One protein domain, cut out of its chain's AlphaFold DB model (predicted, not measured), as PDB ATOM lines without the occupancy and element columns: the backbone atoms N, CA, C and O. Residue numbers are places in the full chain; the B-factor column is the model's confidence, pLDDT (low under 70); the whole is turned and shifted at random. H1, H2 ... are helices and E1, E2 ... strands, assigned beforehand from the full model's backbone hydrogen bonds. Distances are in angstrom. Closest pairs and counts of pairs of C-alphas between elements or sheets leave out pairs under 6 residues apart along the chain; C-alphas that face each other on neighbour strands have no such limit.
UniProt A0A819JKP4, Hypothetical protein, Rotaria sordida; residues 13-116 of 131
ATOM      1  N   CYS A  13      -5.284  62.616 -40.398       97.50
ATOM      2  CA  CYS A  13      -6.219  63.612 -40.905       97.50
ATOM      3  C   CYS A  13      -5.855  64.025 -42.331       97.50
ATOM      4  O   CYS A  13      -4.746  64.497 -42.583       97.50
ATOM      5  N   ARG A  14      -6.795  63.890 -43.270       97.44
ATOM      6  CA  ARG A  14      -6.691  64.467 -44.614       97.44
ATOM      7  C   ARG A  14      -7.557  65.718 -44.685       97.44
ATOM      8  O   ARG A  14      -8.784  65.628 -44.708       97.44
ATOM      9  N   ARG A  15      -6.904  66.877 -44.711       95.81
ATOM     10  CA  ARG A  15      -7.549  68.197 -44.778       95.81
ATOM     11  C   ARG A  15      -8.109  68.478 -46.167       95.81
ATOM     12  O   ARG A  15      -7.597  67.951 -47.150       95.81
ATOM     13  N   ALA A  16      -9.109  69.355 -46.251       91.62
ATOM     14  CA  ALA A  16      -9.804  69.681 -47.504       91.62
ATOM     15  C   ALA A  16      -8.868  70.107 -48.656       91.62
ATOM     16  O   ALA A  16      -9.116  69.768 -49.809       91.62
ATOM     17  N   ASN A  17      -7.765  70.792 -48.335       90.06
ATOM     18  CA  ASN A  17      -6.786  71.281 -49.312       90.06
ATOM     19  C   ASN A  17      -5.577  70.341 -49.498       90.06
ATOM     20  O   ASN A  17      -4.565  70.756 -50.058       90.06
ATOM     21  N   SER A  18      -5.643  69.100 -49.004       92.06
ATOM     22  CA  SER A  18      -4.553  68.124 -49.080       92.06
ATOM     23  C   SER A  18      -5.041  66.785 -49.628       92.06
ATOM     24  O   SER A  18      -6.087  66.270 -49.241       92.06
ATOM     25  N   THR A  19      -4.235  66.167 -50.487       92.69
ATOM     26  CA  THR A  19      -4.423  64.769 -50.908       92.69
ATOM     27  C   THR A  19      -3.725  63.779 -49.972       92.69
ATOM     28  O   THR A  19      -4.026  62.587 -50.010       92.69
ATOM     29  N   VAL A  20      -2.835  64.269 -49.104       94.12
ATOM     30  CA  VAL A  20      -2.012  63.474 -48.185       94.12
ATOM     31  C   VAL A  20      -2.552  63.586 -46.760       94.12
ATOM     32  O   VAL A  20      -3.012  64.650 -46.333       94.12
ATOM     33  N   CYS A  21      -2.497  62.477 -46.023       95.94
ATOM     34  CA  CYS A  21      -2.839  62.426 -44.606       95.94
ATOM     35  C   CYS A  21      -1.676  62.941 -43.751       95.94
ATOM     36  O   CYS A  21      -0.536  62.526 -43.938       95.94
ATOM     37  N   SER A  22      -1.969  63.803 -42.785       96.25
ATOM     38  CA  SER A  22      -1.047  64.146 -41.700       96.25
ATOM     39  C   SER A  22      -1.352  63.306 -40.463       96.25
ATOM     40  O   SER A  22      -2.515  62.996 -40.203       96.25
ATOM     41  N   PHE A  23      -0.337  62.994 -39.666       96.88
ATOM     42  CA  PHE A  23      -0.463  62.092 -38.523       96.88
ATOM     43  C   PHE A  23       0.020  62.771 -37.243       96.88
ATOM     44  O   PHE A  23       1.187  63.141 -37.140       96.88
ATOM     45  N   GLN A  24      -0.889  62.962 -36.295       94.88
ATOM     46  CA  GLN A  24      -0.643  63.598 -34.999       94.88
ATOM     47  C   GLN A  24      -1.617  63.001 -33.982       94.88
ATOM     48  O   GLN A  24      -2.767  62.713 -34.326       94.88
ATOM     49  N   PHE A  25      -1.173  62.799 -32.745       90.69
ATOM     50  CA  PHE A  25      -1.994  62.152 -31.714       90.69
ATOM     51  C   PHE A  25      -3.099  63.032 -31.132       90.69
ATOM     52  O   PHE A  25      -4.108  62.516 -30.656       90.69
ATOM     53  N   ASP A  26      -2.914  64.341 -31.164       89.81
ATOM     54  CA  ASP A  26      -3.811  65.349 -30.607       89.81
ATOM     55  C   ASP A  26      -4.586  66.112 -31.689       89.81
ATOM     56  O   ASP A  26      -5.317  67.048 -31.373       89.81
ATOM     57  N   ASP A  27      -4.484  65.701 -32.957       94.06
ATOM     58  CA  ASP A  27      -5.220  66.336 -34.048       94.06
ATOM     59  C   ASP A  27      -6.696  65.897 -34.013       94.06
ATOM     60  O   ASP A  27      -6.994  64.720 -34.269       94.06
ATOM     61  N   PRO A  28      -7.645  66.812 -33.720       93.50
ATOM     62  CA  PRO A  28      -9.069  66.499 -33.710       93.50
ATOM     63  C   PRO A  28      -9.612  66.229 -35.119       93.50
ATOM     64  O   PRO A  28     -10.649  65.574 -35.245       93.50
ATOM     65  N   CYS A  29      -8.904  66.659 -36.167       96.06
ATOM     66  CA  CYS A  29      -9.317  66.579 -37.563       96.06
ATOM     67  C   CYS A  29     -10.686  67.229 -37.823       96.06
ATOM     68  O   CYS A  29     -11.518  66.688 -38.550       96.06
ATOM     69  N   SER A  30     -10.954  68.379 -37.199       94.88
ATOM     70  CA  SER A  30     -12.221  69.108 -37.360       94.88
ATOM     71  C   SER A  30     -12.386  69.748 -38.745       94.88
ATOM     72  O   SER A  30     -13.504  70.060 -39.144       94.88
ATOM     73  N   ASP A  31     -11.287  69.926 -39.479       94.81
ATOM     74  CA  ASP A  31     -11.189  70.546 -40.805       94.81
ATOM     75  C   ASP A  31     -10.895  69.530 -41.930       94.81
ATOM     76  O   ASP A  31     -10.475  69.896 -43.035       94.81
ATOM     77  N   GLY A  32     -11.090  68.236 -41.663       95.31
ATOM     78  CA  GLY A  32     -10.715  67.172 -42.586       95.31
ATOM     79  C   GLY A  32     -11.491  65.871 -42.410       95.31
ATOM     80  O   GLY A  32     -12.506  65.792 -41.724       95.31
ATOM     81  N   VAL A  33     -11.000  64.831 -43.080       96.31
ATOM     82  CA  VAL A  33     -11.536  63.468 -43.023       96.31
ATOM     83  C   VAL A  33     -10.476  62.545 -42.435       96.31
ATOM     84  O   VAL A  33      -9.305  62.610 -42.817       96.31
ATOM     85  N   ARG A  34     -10.886  61.659 -41.521       96.19
ATOM     86  CA  ARG A  34      -9.979  60.683 -40.911       96.19
ATOM     87  C   ARG A  34      -9.439  59.695 -41.938       96.19
ATOM     88  O   ARG A  34     -10.183  59.150 -42.751       96.19
ATOM     89  N   CYS A  35      -8.141  59.438 -41.851       95.62
ATOM     90  CA  CYS A  35      -7.466  58.396 -42.608       95.62
ATOM     91  C   CYS A  35      -7.352  57.141 -41.755       95.62
ATOM     92  O   CYS A  35      -6.895  57.214 -40.614       95.62
ATOM     93  N   SER A  36      -7.738  55.992 -42.304       94.56
ATOM     94  CA  SER A  36      -7.544  54.716 -41.626       94.56
ATOM     95  C   SER A  36      -6.057  54.396 -41.496       94.56
ATOM     96  O   SER A  36      -5.246  54.746 -42.351       94.56
ATOM     97  N   VAL A  37      -5.712  53.707 -40.413       95.62
ATOM     98  CA  VAL A  37      -4.380  53.148 -40.190       95.62
ATOM     99  C   VAL A  37      -4.515  51.698 -39.761       95.62
ATOM    100  O   VAL A  37      -5.501  51.306 -39.130       95.62
ATOM    101  N   THR A  38      -3.516  50.889 -40.091       92.69
ATOM    102  CA  THR A  38      -3.457  49.505 -39.626       92.69
ATOM    103  C   THR A  38      -2.970  49.479 -38.179       92.69
ATOM    104  O   THR A  38      -1.911  50.010 -37.844       92.69
ATOM    105  N   THR A  39      -3.761  48.860 -37.305       92.69
ATOM    106  CA  THR A  39      -3.454  48.716 -35.872       92.69
ATOM    107  C   THR A  39      -3.415  47.262 -35.418       92.69
ATOM    108  O   THR A  39      -2.896  46.976 -34.341       92.69
ATOM    109  N   VAL A  40      -3.939  46.344 -36.237       89.88
ATOM    110  CA  VAL A  40      -3.903  44.905 -35.971       89.88
ATOM    111  C   VAL A  40      -2.456  44.437 -36.045       89.88
ATOM    112  O   VAL A  40      -1.816  44.553 -37.090       89.88
ATOM    113  N   GLN A  41      -1.948  43.946 -34.921       88.38
ATOM    114  CA  GLN A  41      -0.645  43.302 -34.829       88.38
ATOM    115  C   GLN A  41      -0.752  41.818 -35.175       88.38
ATOM    116  O   GLN A  41      -1.829  41.222 -35.077       88.38
ATOM    117  N   ASP A  42       0.387  41.227 -35.492       87.56
ATOM    118  CA  ASP A  42       0.527  39.784 -35.614       87.56
ATOM    119  C   ASP A  42       0.253  39.102 -34.264       87.56
ATOM    120  O   ASP A  42       0.250  39.740 -33.200       87.56
ATOM    121  N   PHE A  43      -0.037  37.800 -34.284       84.12
ATOM    122  CA  PHE A  43      -0.356  37.076 -33.060       84.12
ATOM    123  C   PHE A  43       0.827  37.094 -32.091       84.12
ATOM    124  O   PHE A  43       1.986  37.151 -32.488       84.12
ATOM    125  N   ALA A  44       0.538  36.966 -30.795       73.94
ATOM    126  CA  ALA A  44       1.558  36.981 -29.742       73.94
ATOM    127  C   ALA A  44       2.637  35.886 -29.896       73.94
ATOM    128  O   ALA A  44       3.682  35.958 -29.260       73.94
ATOM    129  N   THR A  45       2.389  34.871 -30.727       79.44
ATOM    130  CA  THR A  45       3.337  33.800 -31.052       79.44
ATOM    131  C   THR A  45       4.291  34.143 -32.201       79.44
ATOM    132  O   THR A  45       5.191  33.351 -32.470       79.44
ATOM    133  N   ALA A  46       4.126  35.285 -32.879       82.25
ATOM    134  CA  ALA A  46       4.957  35.684 -34.017       82.25
ATOM    135  C   ALA A  46       6.442  35.817 -33.639       82.25
ATOM    136  O   ALA A  46       7.295  35.306 -34.361       82.25
ATOM    137  N   ASP A  47       6.743  36.391 -32.468       88.31
ATOM    138  CA  ASP A  47       8.107  36.475 -31.929       88.31
ATOM    139  C   ASP A  47       8.756  35.089 -31.849       88.31
ATOM    140  O   ASP A  47       9.861  34.879 -32.345       88.31
ATOM    141  N   ARG A  48       8.029  34.119 -31.280       91.38
ATOM    142  CA  ARG A  48       8.520  32.750 -31.128       91.38
ATOM    143  C   ARG A  48       8.732  32.071 -32.476       91.38
ATOM    144  O   ARG A  48       9.717  31.367 -32.654       91.38
ATOM    145  N   PHE A  49       7.835  32.306 -33.428       93.06
ATOM    146  CA  PHE A  49       7.990  31.788 -34.782       93.06
ATOM    147  C   PHE A  49       9.261  32.332 -35.454       93.06
ATOM    148  O   PHE A  49       9.995  31.565 -36.071       93.06
ATOM    149  N   ALA A  50       9.553  33.628 -35.311       94.06
ATOM    150  CA  ALA A  50      10.762  34.225 -35.876       94.06
ATOM    151  C   ALA A  50      12.049  33.679 -35.219       94.06
ATOM    152  O   ALA A  50      13.024  33.402 -35.921       94.06
ATOM    153  N   GLU A  51      12.034  33.457 -33.900       94.75
ATOM    154  CA  GLU A  51      13.110  32.759 -33.178       94.75
ATOM    155  C   GLU A  51      13.306  31.326 -33.698       94.75
ATOM    156  O   GLU A  51      14.425  30.943 -34.036       94.75
ATOM    157  N   ASP A  52      12.225  30.553 -33.845       95.31
ATOM    158  CA  ASP A  52      12.284  29.170 -34.336       95.31
ATOM    159  C   ASP A  52      12.818  29.098 -35.783       95.31
ATOM    160  O   ASP A  52      13.542  28.163 -36.137       95.31
ATOM    161  N   VAL A  53      12.512  30.093 -36.628       94.25
ATOM    162  CA  VAL A  53      13.099  30.217 -37.974       94.25
ATOM    163  C   VAL A  53      14.611  30.442 -37.891       94.25
ATOM    164  O   VAL A  53      15.363  29.759 -38.592       94.25
ATOM    165  N   ALA A  54      15.072  31.357 -37.033       95.62
ATOM    166  CA  ALA A  54      16.500  31.617 -36.840       95.62
ATOM    167  C   ALA A  54      17.243  30.373 -36.325       95.62
ATOM    168  O   ALA A  54      18.281  29.993 -36.879       95.62
ATOM    169  N   ASP A  55      16.668  29.684 -35.336       96.62
ATOM    170  CA  ASP A  55      17.195  28.427 -34.803       96.62
ATOM    171  C   ASP A  55      17.274  27.354 -35.890       96.62
ATOM    172  O   ASP A  55      18.276  26.637 -35.999       96.62
ATOM    173  N   LYS A  56      16.244  27.250 -36.740       96.88
ATOM    174  CA  LYS A  56      16.222  26.256 -37.811       96.88
ATOM    175  C   LYS A  56      17.273  26.532 -38.883       96.88
ATOM    176  O   LYS A  56      17.921  25.589 -39.337       96.88
ATOM    177  N   LEU A  57      17.484  27.796 -39.255       95.69
ATOM    178  CA  LEU A  57      18.548  28.187 -40.186       95.69
ATOM    179  C   LEU A  57      19.933  27.816 -39.642       95.69
ATOM    180  O   LEU A  57      20.752  27.267 -40.381       95.69
ATOM    181  N   ASN A  58      20.164  28.017 -38.344       96.38
ATOM    182  CA  ASN A  58      21.410  27.614 -37.702       96.38
ATOM    183  C   ASN A  58      21.580  26.088 -37.694       96.38
ATOM    184  O   ASN A  58      22.619  25.573 -38.093       96.38
ATOM    185  N   GLN A  59      20.544  25.340 -37.318       97.56
ATOM    186  CA  GLN A  59      20.602  23.874 -37.291       97.56
ATOM    187  C   GLN A  59      20.800  23.252 -38.679       97.56
ATOM    188  O   GLN A  59      21.454  22.220 -38.802       97.56
ATOM    189  N   THR A  60      20.202  23.835 -39.721       97.56
ATOM    190  CA  THR A  60      20.246  23.278 -41.080       97.56
ATOM    191  C   THR A  60      21.481  23.719 -41.862       97.56
ATOM    192  O   THR A  60      22.022  22.918 -42.619       97.56
ATOM    193  N   TYR A  61      21.946  24.956 -41.674       95.19
ATOM    194  CA  TYR A  61      23.005  25.544 -42.501       95.19
ATOM    195  C   TYR A  61      24.217  26.055 -41.709       95.19
ATOM    196  O   TYR A  61      25.188  26.495 -42.317       95.19
ATOM    197  N   GLY A  62      24.188  26.020 -40.373       95.19
ATOM    198  CA  GLY A  62      25.246  26.578 -39.520       95.19
ATOM    199  C   GLY A  62      25.319  28.108 -39.546       95.19
ATOM    200  O   GLY A  62      26.359  28.682 -39.225       95.19
ATOM    201  N   ILE A  63      24.244  28.777 -39.980       90.56
ATOM    202  CA  ILE A  63      24.172  30.235 -40.118       90.56
ATOM    203  C   ILE A  63      23.296  30.801 -39.007       90.56
ATOM    204  O   ILE A  63      22.138  30.417 -38.870       90.56
ATOM    205  N   ILE A  64      23.830  31.769 -38.264       92.56
ATOM    206  CA  ILE A  64      23.085  32.516 -37.250       92.56
ATOM    207  C   ILE A  64      22.673  33.859 -37.870       92.56
ATOM    208  O   ILE A  64      23.551  34.700 -38.094       92.56
ATOM    209  N   PRO A  65      21.386  34.070 -38.202       95.19
ATOM    210  CA  PRO A  65      20.927  35.349 -38.727       95.19
ATOM    211  C   PRO A  65      20.884  36.411 -37.622       95.19
ATOM    212  O   PRO A  65      20.728  36.102 -36.440       95.19
ATOM    213  N   PHE A  66      20.959  37.681 -38.016       97.31
ATOM    214  CA  PHE A  66      20.501  38.763 -37.149       97.31
ATOM    215  C   PHE A  66      18.973  38.706 -37.059       97.31
ATOM    216  O   PHE A  66      18.300  38.583 -38.081       97.31
ATOM    217  N   LEU A  67      18.433  38.808 -35.845       96.69
ATOM    218  CA  LEU A  67      16.994  38.840 -35.591       96.69
ATOM    219  C   LEU A  67      16.639  40.141 -34.863       96.69
ATOM    220  O   LEU A  67      17.045  40.344 -33.720       96.69
ATOM    221  N   VAL A  68      15.870  41.012 -35.521       96.44
ATOM    222  CA  VAL A  68      15.395  42.283 -34.957       96.44
ATOM    223  C   VAL A  68      13.878  42.216 -34.807       96.44
ATOM    224  O   VAL A  68      13.150  42.159 -35.794       96.44
ATOM    225  N   VAL A  69      13.398  42.219 -33.563       93.88
ATOM    226  CA  VAL A  69      11.967  42.086 -33.246       93.88
ATOM    227  C   VAL A  69      11.434  43.379 -32.645       93.88
ATOM    228  O   VAL A  69      11.921  43.857 -31.618       93.88
ATOM    229  N   ALA A  70      10.384  43.921 -33.254       93.31
ATOM    230  CA  ALA A  70       9.650  45.058 -32.724       93.31
ATOM    231  C   ALA A  70       8.858  44.657 -31.467       93.31
ATOM    232  O   ALA A  70       7.863  43.947 -31.546       93.31
ATOM    233  N   LYS A  71       9.263  45.149 -30.290       91.38
ATOM    234  CA  LYS A  71       8.583  44.842 -29.013       91.38
ATOM    235  C   LYS A  71       7.409  45.768 -28.680       91.38
ATOM    236  O   LYS A  71       6.842  45.668 -27.594       91.38
ATOM    237  N   TRP A  72       7.043  46.678 -29.580       92.69
ATOM    238  CA  TRP A  72       5.873  47.544 -29.425       92.69
ATOM    239  C   TRP A  72       4.665  46.969 -30.161       92.69
ATOM    240  O   TRP A  72       4.793  46.420 -31.248       92.69
ATOM    241  N   ASN A  73       3.470  47.147 -29.593       92.88
ATOM    242  CA  ASN A  73       2.227  46.784 -30.271       92.88
ATOM    243  C   ASN A  73       2.014  47.705 -31.486       92.88
ATOM    244  O   ASN A  73       2.180  48.922 -31.347       92.88
ATOM    245  N   ARG A  74       1.569  47.159 -32.634       94.25
ATOM    246  CA  ARG A  74       1.340  47.938 -33.870       94.25
ATOM    247  C   ARG A  74       0.423  49.142 -33.647       94.25
ATOM    248  O   ARG A  74       0.622  50.193 -34.252       94.25
ATOM    249  N   LYS A  75      -0.544  49.061 -32.729       94.75
ATOM    250  CA  LYS A  75      -1.420  50.194 -32.384       94.75
ATOM    251  C   LYS A  75      -0.674  51.390 -31.784       94.75
ATOM    252  O   LYS A  75      -1.199  52.492 -31.839       94.75
ATOM    253  N   LYS A  76       0.514  51.187 -31.206       95.25
ATOM    254  CA  LYS A  76       1.374  52.249 -30.665       95.25
ATOM    255  C   LYS A  76       2.340  52.758 -31.726       95.25
ATOM    256  O   LYS A  76       2.411  53.959 -31.944       95.25
ATOM    257  N   ILE A  77       3.052  51.843 -32.386       96.25
ATOM    258  CA  ILE A  77       4.047  52.160 -33.416       96.25
ATOM    259  C   ILE A  77       3.946  51.130 -34.533       96.25
ATOM    260  O   ILE A  77       3.979  49.935 -34.254       96.25
ATOM    261  N   ASP A  78       3.846  51.577 -35.782       96.75
ATOM    262  CA  ASP A  78       3.963  50.687 -36.943       96.75
ATOM    263  C   ASP A  78       5.304  50.897 -37.640       96.75
ATOM    264  O   ASP A  78       5.460  51.816 -38.435       96.75
ATOM    265  N   PHE A  79       6.278  50.044 -37.329       97.06
ATOM    266  CA  PHE A  79       7.623  50.125 -37.906       97.06
ATOM    267  C   PHE A  79       7.658  49.853 -39.419       97.06
ATOM    268  O   PHE A  79       8.671  50.120 -40.053       97.06
ATOM    269  N   ASN A  80       6.561  49.368 -40.022       96.44
ATOM    270  CA  ASN A  80       6.457  49.150 -41.469       96.44
ATOM    271  C   ASN A  80       5.705  50.294 -42.186       96.44
ATOM    272  O   ASN A  80       4.990  50.098 -43.179       96.44
ATOM    273  N   ARG A  81       5.812  51.507 -41.633       97.31
ATOM    274  CA  ARG A  81       5.304  52.764 -42.193       97.31
ATOM    275  C   ARG A  81       6.366  53.849 -42.122       97.31
ATOM    276  O   ARG A  81       7.338  53.741 -41.377       97.31
ATOM    277  N   GLU A  82       6.155  54.906 -42.900       97.00
ATOM    278  CA  GLU A  82       6.953  56.130 -42.803       97.00
ATOM    279  C   GLU A  82       6.840  56.700 -41.379       97.00
ATOM    280  O   GLU A  82       5.781  56.597 -40.753       97.00
ATOM    281  N   MET A  83       7.924  57.280 -40.857       97.88
ATOM    282  CA  MET A  83       8.064  57.690 -39.457       97.88
ATOM    283  C   MET A  83       6.878  58.515 -38.946       97.88
ATOM    284  O   MET A  83       6.422  58.305 -37.820       97.88
ATOM    285  N   SER A  84       6.349  59.428 -39.760       97.12
ATOM    286  CA  SER A  84       5.211  60.272 -39.383       97.12
ATOM    287  C   SER A  84       3.934  59.458 -39.114       97.12
ATOM    288  O   SER A  84       3.321  59.608 -38.056       97.12
ATOM    289  N   GLU A  85       3.564  58.535 -40.005       97.50
ATOM    290  CA  GLU A  85       2.427  57.613 -39.833       97.50
ATOM    291  C   GLU A  85       2.692  56.561 -38.749       97.50
ATOM    292  O   GLU A  85       1.803  56.201 -37.968       97.50
ATOM    293  N   ALA A  86       3.927  56.067 -38.694       97.44
ATOM    294  CA  ALA A  86       4.367  55.057 -37.749       97.44
ATOM    295  C   ALA A  86       4.240  55.537 -36.307       97.44
ATOM    296  O   ALA A  86       3.882  54.751 -35.436       97.44
ATOM    297  N   THR A  87       4.539  56.813 -36.058       97.06
ATOM    298  CA  THR A  87       4.741  57.350 -34.706       97.06
ATOM    299  C   THR A  87       3.747  58.429 -34.315       97.06
ATOM    300  O   THR A  87       3.793  58.862 -33.170       97.06
ATOM    301  N   PHE A  88       2.920  58.918 -35.249       96.69
ATOM    302  CA  PHE A  88       2.066  60.107 -35.076       96.69
ATOM    303  C   PHE A  88       2.844  61.271 -34.433       96.69
ATOM    304  O   PHE A  88       2.327  62.020 -33.607       96.69
ATOM    305  N   ASN A  89       4.127  61.366 -34.800       96.06
ATOM    306  CA  ASN A  89       5.113  62.336 -34.342       96.06
ATOM    307  C   ASN A  89       5.336  62.427 -32.818       96.06
ATOM    308  O   ASN A  89       5.890  63.415 -32.335       96.06
ATOM    309  N   HIS A  90       4.986  61.398 -32.038       95.81
ATOM    310  CA  HIS A  90       5.278  61.399 -30.601       95.81
ATOM    311  C   HIS A  90       6.768  61.167 -30.324       95.81
ATOM    312  O   HIS A  90       7.329  60.187 -30.825       95.81
ATOM    313  N   PRO A  91       7.415  61.968 -29.456       94.75
ATOM    314  CA  PRO A  91       8.858  61.880 -29.215       94.75
ATOM    315  C   PRO A  91       9.355  60.481 -28.814       94.75
ATOM    316  O   PRO A  91      10.300  59.966 -29.406       94.75
ATOM    317  N   GLU A  92       8.710  59.818 -27.849       95.12
ATOM    318  CA  GLU A  92       9.085  58.456 -27.421       95.12
ATOM    319  C   GLU A  92       8.867  57.396 -28.513       95.12
ATOM    320  O   GLU A  92       9.650  56.446 -28.616       95.12
ATOM    321  N   ALA A  93       7.839  57.563 -29.349       96.12
ATOM    322  CA  ALA A  93       7.594  56.672 -30.474       96.12
ATOM    323  C   ALA A  93       8.662  56.859 -31.560       96.12
ATOM    324  O   ALA A  93       9.194  55.870 -32.054       96.12
ATOM    325  N   ILE A  94       9.061  58.103 -31.851       97.44
ATOM    326  CA  ILE A  94      10.168  58.423 -32.765       97.44
ATOM    327  C   ILE A  94      11.484  57.811 -32.280       97.44
ATOM    328  O   ILE A  94      12.193  57.196 -33.074       97.44
ATOM    329  N   LYS A  95      11.816  57.940 -30.988       96.56
ATOM    330  CA  LYS A  95      13.029  57.324 -30.417       96.56
ATOM    331  C   LYS A  95      13.039  55.808 -30.637       96.56
ATOM    332  O   LYS A  95      14.050  55.254 -31.052       96.56
ATOM    333  N   SER A  96      11.903  55.157 -30.392       96.44
ATOM    334  CA  SER A  96      11.763  53.707 -30.559       96.44
ATOM    335  C   SER A  96      11.814  53.285 -32.029       96.44
ATOM    336  O   SER A  96      12.468  52.299 -32.348       96.44
ATOM    337  N   TYR A  97      11.163  54.042 -32.920       98.00
ATOM    338  CA  TYR A  97      11.208  53.842 -34.369       98.00
ATOM    339  C   TYR A  97      12.645  53.903 -34.883       98.00
ATOM    340  O   TYR A  97      13.115  52.949 -35.489       98.00
ATOM    341  N   ARG A  98      13.374  54.976 -34.552       98.25
ATOM    342  CA  ARG A  98      14.784  55.126 -34.934       98.25
ATOM    343  C   ARG A  98      15.630  53.978 -34.410       98.25
ATOM    344  O   ARG A  98      16.265  53.317 -35.207       98.25
ATOM    345  N   SER A  99      15.529  53.650 -33.121       97.50
ATOM    346  CA  SER A  99      16.293  52.534 -32.551       97.50
ATOM    347  C   SER A  99      16.037  51.207 -33.275       97.50
ATOM    348  O   SER A  99      16.980  50.457 -33.497       97.50
ATOM    349  N   TYR A 100      14.792  50.912 -33.657       98.06
ATOM    350  CA  TYR A 100      14.474  49.711 -34.433       98.06
ATOM    351  C   TYR A 100      15.145  49.721 -35.817       98.06
ATOM    352  O   TYR A 100      15.765  48.728 -36.196       98.06
ATOM    353  N   HIS A 101      15.054  50.836 -36.547       98.31
ATOM    354  CA  HIS A 101      15.661  50.961 -37.874       98.31
ATOM    355  C   HIS A 101      17.194  51.024 -37.821       98.31
ATOM    356  O   HIS A 101      17.835  50.398 -38.656       98.31
ATOM    357  N   ASP A 102      17.782  51.643 -36.798       98.44
ATOM    358  CA  ASP A 102      19.230  51.674 -36.579       98.44
ATOM    359  C   ASP A 102      19.785  50.245 -36.400       98.44
ATOM    360  O   ASP A 102      20.799  49.894 -36.999       98.44
ATOM    361  N   TYR A 103      19.093  49.376 -35.645       98.31
ATOM    362  CA  TYR A 103      19.490  47.966 -35.510       98.31
ATOM    363  C   TYR A 103      19.388  47.187 -36.829       98.31
ATOM    364  O   TYR A 103      20.221  46.315 -37.092       98.31
ATOM    365  N   LEU A 104      18.383  47.480 -37.661       97.56
ATOM    366  CA  LEU A 104      18.271  46.885 -38.996       97.56
ATOM    367  C   LEU A 104      19.419  47.343 -39.901       97.56
ATOM    368  O   LEU A 104      20.056  46.510 -40.544       97.56
ATOM    369  N   GLU A 105      19.707  48.643 -39.927       98.19
ATOM    370  CA  GLU A 105      20.792  49.226 -40.721       98.19
ATOM    371  C   GLU A 105      22.159  48.679 -40.292       98.19
ATOM    372  O   GLU A 105      22.966  48.294 -41.141       98.19
ATOM    373  N   GLU A 106      22.411  48.554 -38.985       98.44
ATOM    374  CA  GLU A 106      23.649  47.970 -38.459       98.44
ATOM    375  C   GLU A 106      23.816  46.500 -38.879       98.44
ATOM    376  O   GLU A 106      24.902  46.086 -39.312       98.44
ATOM    377  N   ALA A 107      22.741  45.707 -38.791       97.69
ATOM    378  CA  ALA A 107      22.740  44.311 -39.218       97.69
ATOM    379  C   ALA A 107      22.995  44.182 -40.729       97.69
ATOM    380  O   ALA A 107      23.872  43.413 -41.137       97.69
ATOM    381  N   ILE A 108      22.296  44.970 -41.555       97.81
ATOM    382  CA  ILE A 108      22.464  44.992 -43.017       97.81
ATOM    383  C   ILE A 108      23.899  45.370 -43.378       97.81
ATOM    384  O   ILE A 108      24.572  44.611 -44.073       97.81
ATOM    385  N   ALA A 109      24.416  46.470 -42.829       97.94
ATOM    386  CA  ALA A 109      25.774  46.922 -43.108       97.94
ATOM    387  C   ALA A 109      26.822  45.873 -42.687       97.94
ATOM    388  O   ALA A 109      27.864  45.722 -43.327       97.94
ATOM    389  N   THR A 110      26.563  45.120 -41.614       97.38
ATOM    390  CA  THR A 110      27.438  44.020 -41.185       97.38
ATOM    391  C   THR A 110      27.426  42.854 -42.171       97.38
ATOM    392  O   THR A 110      28.495  42.330 -42.502       97.38
ATOM    393  N   ILE A 111      26.251  42.468 -42.668       96.19
ATOM    394  CA  ILE A 111      26.106  41.434 -43.698       96.19
ATOM    395  C   ILE A 111      26.792  41.866 -44.997       96.19
ATOM    396  O   ILE A 111      27.623  41.122 -45.514       96.19
ATOM    397  N   GLU A 112      26.544  43.085 -45.476       96.62
ATOM    398  CA  GLU A 112      27.161  43.608 -46.699       96.62
ATOM    399  C   GLU A 112      28.692  43.597 -46.625       96.62
ATOM    400  O   GLU A 112      29.352  43.143 -47.562       96.62
ATOM    401  N   ARG A 113      29.271  44.019 -45.490       97.12
ATOM    402  CA  ARG A 113      30.728  43.973 -45.278       97.12
ATOM    403  C   ARG A 113      31.275  42.546 -45.268       97.12
ATOM    404  O   ARG A 113      32.339  42.303 -45.830       97.12
ATOM    405  N   LYS A 114      30.586  41.613 -44.605       95.19
ATOM    406  CA  LYS A 114      31.068  40.237 -44.404       95.19
ATOM    407  C   LYS A 114      30.891  39.350 -45.638       95.19
ATOM    408  O   LYS A 114      31.681  38.433 -45.838       95.19
ATOM    409  N   PHE A 115      29.869  39.618 -46.442       94.44
ATOM    410  CA  PHE A 115      29.438  38.760 -47.545       94.44
ATOM    411  C   PHE A 115      29.453  39.490 -48.897       94.44
ATOM    412  O   PHE A 115      28.705  39.139 -49.803       94.44
ATOM    413  N   HIS A 116      30.309  40.505 -49.048       94.50
ATOM    414  CA  HIS A 116      30.534  41.217 -50.315       94.50
ATOM    415  C   HIS A 116      29.245  41.765 -50.956       94.50
ATOM    416  O   HIS A 116      29.022  41.627 -52.158       94.50
TER     417      HIS A 116
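Overview. This is residues 13 to 116 of the 131 residues of the protein "Hypothetical protein" of Rotaria sordida (UniProt A0A819JKP4). Two long helices, H1 and H3, run the same general way with a gap between them, and residues 64 to 70 thread back through that gap; at the other end of the long axis sits a small hairpin, E1 and E2, and short H2 packs on the beginning of H3. The printed part has 104 residues with two named strands and three named helices, in the order E1, E2, H1, H2, H3; of the 52 residues in named elements helices hold 45 and strands 7, so the class is mostly helix, and the one sheet, E1 - E2, is antiparallel. The whole is loose, radius of gyration of the C-alphas 17.9 A, spanning 57 by 31 by 24 A.

Along the chain. Find C-alpha 13 at (-6.219, 63.612, -40.905), where E1, residues 13 to 15, begins. E2 is residues 32 to 35, H1 46 to 61, 22.4 A long, and H2 83 to 87. H3, residues 91 to 114, runs 34.5 A to C-alpha 114 at (31.068, 40.237, -44.404).

Arrangement. Look at N 14 and O 33, 2.9 A apart, in the antiparallel hairpin of E1 and E2, at 145 degrees. H1 touches no helix. H3, with residues 93 to 97 alone, touches H2, closest at the C-alphas of Thr 87 and Ala 93, 5.1 A. In H1, H2 and H3 every O i to N i+4 pair is within hydrogen-bond range.

Size, cuts and confidence. The farthest C-alphas, of Asp 31 and Gly 62, are 57.1 A apart. The links E1 to E2 and H1 to H2 are long. The printed part has no cut, and no printed residue is under 70 in pLDDT.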